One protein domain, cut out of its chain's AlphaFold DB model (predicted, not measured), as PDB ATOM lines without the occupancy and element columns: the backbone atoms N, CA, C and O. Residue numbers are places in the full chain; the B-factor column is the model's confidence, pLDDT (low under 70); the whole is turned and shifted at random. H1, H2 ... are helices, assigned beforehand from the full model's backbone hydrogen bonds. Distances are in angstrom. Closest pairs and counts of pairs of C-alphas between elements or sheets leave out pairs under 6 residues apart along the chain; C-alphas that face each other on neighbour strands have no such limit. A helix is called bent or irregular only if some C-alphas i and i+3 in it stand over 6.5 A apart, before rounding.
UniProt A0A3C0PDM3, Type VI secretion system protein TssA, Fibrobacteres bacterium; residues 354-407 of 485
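What this domain is: This is residues 354 to 407 of the 485 residues of the protein "Type VI secretion system protein TssA" of Fibrobacteres bacterium (UniProt A0A3C0PDM3). Three nearly parallel helices pack side by side in an up-and-down bundle, with the longest, H3, running the same way as H1 and against H2. Their centres make a triangle, each helix touches the other two, and at one end residues 384 to 389, the turn from H2 to H3, stick out from the bundle. The printed part has 54 residues with three named helices, in the order H1, H2, H3 along the chain, and no named strand; the class is all helix. The whole is compact, with a radius of gyration of the C-alphas of 10.2 A, and spans 29 by 20 by 16 A, only just elongated.

How they stand to each other: The longest helix is H3, residues 388 to 404. It touches H2, residues 371 to 384, and their closest C-alphas are those of Ile 382 and Asn 391, 5.2 A apart. H2 and H3 form a helical hairpin, opposite ways at a shallow tilt of 12 degrees. H3 also touches H1, residues 354 to 367; the closest C-alphas are those of Lys 359 and Val 397, 6.2 A apart. H1 and H3 run the same way at a shallow tilt of 16 degrees. H1 and H2 form the other helical hairpin, opposite ways at a shallow tilt of 23 degrees. These two touch, with the C-alphas of Ala 362 and Ala 374 the closest at 4.9 A. From centre to centre, H2 and H3 are 9.9 A apart, H1 and H3 10.8 A, and H1 and H2 10.9 A. In H1, H2 and H3 every O i to N i+4 pair is within hydrogen-bond range.

Where its parts are: H3 has 17 residues and measures 24.4 A from C-alpha 388 at (35.119, 24.126, 30.114) to C-alpha 404 at (23.304, 3.551, 35.762). H2 has 14 residues, Ile 371 to Ser 384, and measures 20.2 A from first to last C-alpha. H1, also 14 residues, begins at Pro 354, with its C-alpha at (31.871, 14.914, 19.461), and ends at Gly 367, 19.6 A away from C-alpha to C-alpha. None of the three helices is bent.

The domain as a whole: The two C-alphas farthest apart are those of Gly 386 and Lys 406, at 29.7 A. The first and last printed C-alphas, of Pro 354 and Gln 407, are 25.8 A apart. The printed part has no cut, and both links, H1 to H2 and H2 to H3, are tight, with 3 residues each. Residues 384 to 389 stand free; of these, 384 belongs to H2 and 388 to 389 belong to H3. The mean pLDDT of the printed part is 87.3, and no printed residue is under 70.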
ATOM      1  N   PRO A 354      30.940  15.885  18.895       75.44
ATOM      2  CA  PRO A 354      31.871  14.914  19.461       75.44
ATOM      3  C   PRO A 354      31.457  14.431  20.853       75.44
ATOM      4  O   PRO A 354      31.700  13.277  21.195       75.44
ATOM      5  N   ILE A 355      30.770  15.268  21.636       82.81
ATOM      6  CA  ILE A 355      30.346  14.912  22.991       82.81
ATOM      7  C   ILE A 355      29.133  13.978  22.962       82.81
ATOM      8  O   ILE A 355      29.038  13.089  23.802       82.81
ATOM      9  N   GLU A 356      28.235  14.094  21.977       79.38
ATOM     10  CA  GLU A 356      27.159  13.106  21.794       79.38
ATOM     11  C   GLU A 356      27.700  11.771  21.239       79.38
ATOM     12  O   GLU A 356      27.142  10.712  21.541       79.38
ATOM     13  N   ALA A 357      28.822  11.787  20.506       80.31
ATOM     14  CA  ALA A 357      29.549  10.574  20.128       80.31
ATOM     15  C   ALA A 357      30.224   9.901  21.344       80.31
ATOM     16  O   ALA A 357      29.953   8.727  21.600       80.31
ATOM     17  N   GLU A 358      30.997  10.645  22.149       84.00
ATOM     18  CA  GLU A 358      31.590  10.173  23.419       84.00
ATOM     19  C   GLU A 358      30.515   9.607  24.370       84.00
ATOM     20  O   GLU A 358      30.660   8.520  24.930       84.00
ATOM     21  N   LYS A 359      29.384  10.310  24.513       85.19
ATOM     22  CA  LYS A 359      28.207   9.909  25.309       85.19
ATOM     23  C   LYS A 359      27.599   8.593  24.825       85.19
ATOM     24  O   LYS A 359      27.218   7.759  25.648       85.19
ATOM     25  N   LYS A 360      27.531   8.377  23.507       83.50
ATOM     26  CA  LYS A 360      27.048   7.127  22.899       83.50
ATOM     27  C   LYS A 360      28.032   5.971  23.102       83.50
ATOM     28  O   LYS A 360      27.590   4.862  23.399       83.50
ATOM     29  N   GLU A 361      29.335   6.216  22.989       84.00
ATOM     30  CA  GLU A 361      30.374   5.213  23.258       84.00
ATOM     31  C   GLU A 361      30.400   4.813  24.740       84.00
ATOM     32  O   GLU A 361      30.316   3.628  25.064       84.00
ATOM     33  N   ALA A 362      30.400   5.784  25.656       83.06
ATOM     34  CA  ALA A 362      30.362   5.528  27.092       83.06
ATOM     35  C   ALA A 362      29.073   4.797  27.524       83.06
ATOM     36  O   ALA A 362      29.123   3.895  28.363       83.06
ATOM     37  N   ALA A 363      27.925   5.116  26.911       82.50
ATOM     38  CA  ALA A 363      26.681   4.373  27.118       82.50
ATOM     39  C   ALA A 363      26.760   2.924  26.597       82.50
ATOM     40  O   ALA A 363      26.245   2.016  27.252       82.50
ATOM     41  N   ALA A 364      27.432   2.678  25.467       83.88
ATOM     42  CA  ALA A 364      27.664   1.328  24.950       83.88
ATOM     43  C   ALA A 364      28.626   0.522  25.845       83.88
ATOM     44  O   ALA A 364      28.359  -0.645  26.142       83.88
ATOM     45  N   LEU A 365      29.696   1.147  26.348       82.56
ATOM     46  CA  LEU A 365      30.613   0.542  27.319       82.56
ATOM     47  C   LEU A 365      29.881   0.164  28.616       82.56
ATOM     48  O   LEU A 365      29.981  -0.987  29.049       82.56
ATOM     49  N   ALA A 366      29.073   1.067  29.177       81.75
ATOM     50  CA  ALA A 366      28.235   0.777  30.341       81.75
ATOM     51  C   ALA A 366      27.217  -0.349  30.066       81.75
ATOM     52  O   ALA A 366      27.075  -1.256  30.883       81.75
ATOM     53  N   GLY A 367      26.574  -0.349  28.891       81.50
ATOM     54  CA  GLY A 367      25.680  -1.425  28.445       81.50
ATOM     55  C   GLY A 367      26.372  -2.787  28.289       81.50
ATOM     56  O   GLY A 367      25.743  -3.819  28.501       81.50
ATOM     57  N   SER A 368      27.678  -2.801  28.000       80.50
ATOM     58  CA  SER A 368      28.515  -4.015  27.986       80.50
ATOM     59  C   SER A 368      29.018  -4.456  29.373       80.50
ATOM     60  O   SER A 368      29.830  -5.374  29.470       80.50
ATOM     61  N   GLY A 369      28.577  -3.793  30.450       81.44
ATOM     62  CA  GLY A 369      29.017  -4.041  31.830       81.44
ATOM     63  C   GLY A 369      30.351  -3.382  32.208       81.44
ATOM     64  O   GLY A 369      30.760  -3.450  33.364       81.44
ATOM     65  N   LYS A 370      31.023  -2.699  31.273       87.75
ATOM     66  CA  LYS A 370      32.347  -2.075  31.456       87.75
ATOM     67  C   LYS A 370      32.241  -0.648  32.002       87.75
ATOM     68  O   LYS A 370      32.783   0.295  31.428       87.75
ATOM     69  N   ILE A 371      31.507  -0.489  33.102       88.19
ATOM     70  CA  ILE A 371      31.188   0.824  33.687       88.19
ATOM     71  C   ILE A 371      32.457   1.576  34.111       88.19
ATOM     72  O   ILE A 371      32.594   2.746  33.775       88.19
ATOM     73  N   GLU A 372      33.405   0.915  34.778       88.12
ATOM     74  CA  GLU A 372      34.657   1.542  35.237       88.12
ATOM     75  C   GLU A 372      35.460   2.130  34.065       88.12
ATOM     76  O   GLU A 372      35.820   3.303  34.094       88.12
ATOM     77  N   MET A 373      35.605   1.379  32.965       85.19
ATOM     78  CA  MET A 373      36.260   1.866  31.742       85.19
ATOM     79  C   MET A 373      35.541   3.075  31.118       85.19
ATOM     80  O   MET A 373      36.196   3.962  30.575       85.19
ATOM     81  N   ALA A 374      34.205   3.126  31.186       88.19
ATOM     82  CA  ALA A 374      33.427   4.265  30.696       88.19
ATOM     83  C   ALA A 374      33.630   5.519  31.567       88.19
ATOM     84  O   ALA A 374      33.729   6.628  31.038       88.19
ATOM     85  N   LEU A 375      33.726   5.347  32.891       89.69
ATOM     86  CA  LEU A 375      34.034   6.429  33.829       89.69
ATOM     87  C   LEU A 375      35.465   6.949  33.617       89.69
ATOM     88  O   LEU A 375      35.644   8.157  33.479       89.69
ATOM     89  N   ASP A 376      36.459   6.062  33.514       89.56
ATOM     90  CA  ASP A 376      37.864   6.427  33.285       89.56
ATOM     91  C   ASP A 376      38.082   7.138  31.944       89.56
ATOM     92  O   ASP A 376      38.835   8.113  31.880       89.56
ATOM     93  N   HIS A 377      37.401   6.705  30.878       88.44
ATOM     94  CA  HIS A 377      37.462   7.353  29.566       88.44
ATOM     95  C   HIS A 377      36.978   8.812  29.642       88.44
ATOM     96  O   HIS A 377      37.727   9.737  29.312       88.44
ATOM     97  N   ILE A 378      35.765   9.037  30.162       91.50
ATOM     98  CA  ILE A 378      35.183  10.381  30.309       91.50
ATOM     99  C   ILE A 378      36.002  11.235  31.291       91.50
ATOM    100  O   ILE A 378      36.274  12.407  31.027       91.50
ATOM    101  N   GLN A 379      36.464  10.657  32.403       90.50
ATOM    102  CA  GLN A 379      37.288  11.359  33.385       90.50
ATOM    103  C   GLN A 379      38.674  11.735  32.830       90.50
ATOM    104  O   GLN A 379      39.217  12.777  33.206       90.50
ATOM    105  N   THR A 380      39.234  10.938  31.918       90.06
ATOM    106  CA  THR A 380      40.478  11.265  31.206       90.06
ATOM    107  C   THR A 380      40.252  12.394  30.203       90.06
ATOM    108  O   THR A 380      41.026  13.349  30.201       90.06
ATOM    109  N   ALA A 381      39.160  12.357  29.429       88.25
ATOM    110  CA  ALA A 381      38.793  13.426  28.495       88.25
ATOM    111  C   ALA A 381      38.565  14.783  29.197       88.25
ATOM    112  O   ALA A 381      39.007  15.818  28.700       88.25
ATOM    113  N   ILE A 382      37.963  14.781  30.395       89.62
ATOM    114  CA  ILE A 382      37.824  15.984  31.241       89.62
ATOM    115  C   ILE A 382      39.192  16.539  31.685       89.62
ATOM    116  O   ILE A 382      39.350  17.750  31.807       89.62
ATOM    117  N   ARG A 383      40.192  15.680  31.930       89.19
ATOM    118  CA  ARG A 383      41.541  16.102  32.366       89.19
ATOM    119  C   ARG A 383      42.436  16.577  31.219       89.19
ATOM    120  O   ARG A 383      43.377  17.321  31.478       89.19
ATOM    121  N   SER A 384      42.189  16.132  29.986       84.62
ATOM    122  CA  SER A 384      43.005  16.474  28.810       84.62
ATOM    123  C   SER A 384      42.429  17.606  27.954       84.62
ATOM    124  O   SER A 384      43.166  18.213  27.176       84.62
ATOM    125  N   SER A 385      41.134  17.915  28.076       84.06
ATOM    126  CA  SER A 385      40.473  18.955  27.285       84.06
ATOM    127  C   SER A 385      40.477  20.316  27.987       84.06
ATOM    128  O   SER A 385      40.025  20.445  29.122       84.06
ATOM    129  N   GLY A 386      40.920  21.360  27.279       77.25
ATOM    130  CA  GLY A 386      40.883  22.753  27.749       77.25
ATOM    131  C   GLY A 386      39.534  23.469  27.575       77.25
ATOM    132  O   GLY A 386      39.474  24.681  27.763       77.25
ATOM    133  N   SER A 387      38.467  22.765  27.176       88.56
ATOM    134  CA  SER A 387      37.140  23.354  26.941       88.56
ATOM    135  C   SER A 387      36.219  23.146  28.143       88.56
ATOM    136  O   SER A 387      35.655  22.069  28.333       88.56
ATOM    137  N   GLU A 388      36.012  24.193  28.946       87.19
ATOM    138  CA  GLU A 388      35.119  24.126  30.114       87.19
ATOM    139  C   GLU A 388      33.659  23.811  29.747       87.19
ATOM    140  O   GLU A 388      32.982  23.127  30.514       87.19
ATOM    141  N   ARG A 389      33.169  24.237  28.570       88.94
ATOM    142  CA  ARG A 389      31.801  23.922  28.110       88.94
ATOM    143  C   ARG A 389      31.644  22.432  27.807       88.94
ATOM    144  O   ARG A 389      30.650  21.824  28.203       88.94
ATOM    145  N   ASP A 390      32.644  21.822  27.178       90.94
ATOM    146  CA  ASP A 390      32.616  20.390  26.869       90.94
ATOM    147  C   ASP A 390      32.890  19.543  28.114       90.94
ATOM    148  O   ASP A 390      32.239  18.522  28.318       90.94
ATOM    149  N   ASN A 391      33.762  20.000  29.017       92.06
ATOM    150  CA  ASN A 391      33.985  19.356  30.313       92.06
ATOM    151  C   ASN A 391      32.734  19.407  31.207       92.06
ATOM    152  O   ASN A 391      32.433  18.431  31.901       92.06
ATOM    153  N   PHE A 392      31.955  20.492  31.150       94.25
ATOM    154  CA  PHE A 392      30.640  20.587  31.794       94.25
ATOM    155  C   PHE A 392      29.676  19.526  31.236       94.25
ATOM    156  O   PHE A 392      29.087  18.767  32.007       94.25
ATOM    157  N   ARG A 393      29.575  19.386  29.906       93.94
ATOM    158  CA  ARG A 393      28.744  18.352  29.255       93.94
ATOM    159  C   ARG A 393      29.206  16.930  29.586       93.94
ATOM    160  O   ARG A 393      28.393  16.112  30.015       93.94
ATOM    161  N   ARG A 394      30.508  16.646  29.494       93.69
ATOM    162  CA  ARG A 394      31.117  15.376  29.938       93.69
ATOM    163  C   ARG A 394      30.801  15.060  31.400       93.69
ATOM    164  O   ARG A 394      30.558  13.904  31.726       93.69
ATOM    165  N   SER A 395      30.712  16.063  32.273       94.38
ATOM    166  CA  SER A 395      30.315  15.860  33.673       94.38
ATOM    167  C   SER A 395      28.842  15.438  33.817       94.38
ATOM    168  O   SER A 395      28.537  14.587  34.653       94.38
ATOM    169  N   ILE A 396      27.927  15.929  32.968       94.50
ATOM    170  CA  ILE A 396      26.531  15.443  32.908       94.50
ATOM    171  C   ILE A 396      26.488  13.972  32.448       94.50
ATOM    172  O   ILE A 396      25.745  13.158  33.012       94.50
ATOM    173  N   VAL A 397      27.317  13.604  31.462       93.19
ATOM    174  CA  VAL A 397      27.469  12.211  31.001       93.19
ATOM    175  C   VAL A 397      28.005  11.324  32.130       93.19
ATOM    176  O   VAL A 397      27.402  10.294  32.426       93.19
ATOM    177  N   LEU A 398      29.057  11.757  32.830       93.56
ATOM    178  CA  LEU A 398      29.643  11.058  33.979       93.56
ATOM    179  C   LEU A 398      28.600  10.796  35.082       93.56
ATOM    180  O   LEU A 398      28.482   9.678  35.579       93.56
ATOM    181  N   CYS A 399      27.767  11.790  35.402       94.12
ATOM    182  CA  CYS A 399      26.663  11.638  36.352       94.12
ATOM    183  C   CYS A 399      25.593  10.646  35.872       94.12
ATOM    184  O   CYS A 399      25.015   9.913  36.677       94.12
ATOM    185  N   SER A 400      25.342  10.585  34.563       90.69
ATOM    186  CA  SER A 400      24.406   9.627  33.964       90.69
ATOM    187  C   SER A 400      24.935   8.186  34.023       90.69
ATOM    188  O   SER A 400      24.164   7.268  34.306       90.69
ATOM    189  N   LEU A 401      26.247   7.992  33.846       90.75
ATOM    190  CA  LEU A 401      26.928   6.706  34.052       90.75
ATOM    191  C   LEU A 401      26.902   6.285  35.532       90.75
ATOM    192  O   LEU A 401      26.583   5.145  35.848       90.75
ATOM    193  N   LEU A 402      27.158   7.208  36.464       91.00
ATOM    194  CA  LEU A 402      27.075   6.931  37.905       91.00
ATOM    195  C   LEU A 402      25.652   6.547  38.350       91.00
ATOM    196  O   LEU A 402      25.484   5.655  39.182       91.00
ATOM    197  N   MET A 403      24.612   7.149  37.761       89.31
ATOM    198  CA  MET A 403      23.228   6.718  37.990       89.31
ATOM    199  C   MET A 403      22.958   5.301  37.460       89.31
ATOM    200  O   MET A 403      22.323   4.517  38.168       89.31
ATOM    201  N   SER A 404      23.457   4.928  36.271       87.19
ATOM    202  CA  SER A 404      23.304   3.551  35.762       87.19
ATOM    203  C   SER A 404      24.091   2.528  36.596       87.19
ATOM    204  O   SER A 404      23.615   1.414  36.812       87.19
ATOM    205  N   ALA A 405      25.219   2.946  37.180       87.12
ATOM    206  CA  ALA A 405      26.014   2.194  38.152       87.12
ATOM    207  C   ALA A 405      25.368   2.058  39.549       87.12
ATOM    208  O   ALA A 405      25.975   1.476  40.448       87.12
ATOM    209  N   LYS A 406      24.153   2.593  39.758       88.19
ATOM    210  CA  LYS A 406      23.454   2.665  41.058       88.19
ATOM    211  C   LYS A 406      24.207   3.467  42.135       88.19
ATOM    212  O   LYS A 406      24.007   3.230  43.322       88.19
ATOM    213  N   GLN A 407      25.013   4.452  41.732       89.81
ATOM    214  CA  GLN A 407      25.750   5.372  42.612       89.81
ATOM    215  C   GLN A 407      25.215   6.820  42.513       89.81
ATOM    216  O   GLN A 407      25.961   7.740  42.160       89.81
TER     217      GLN A 407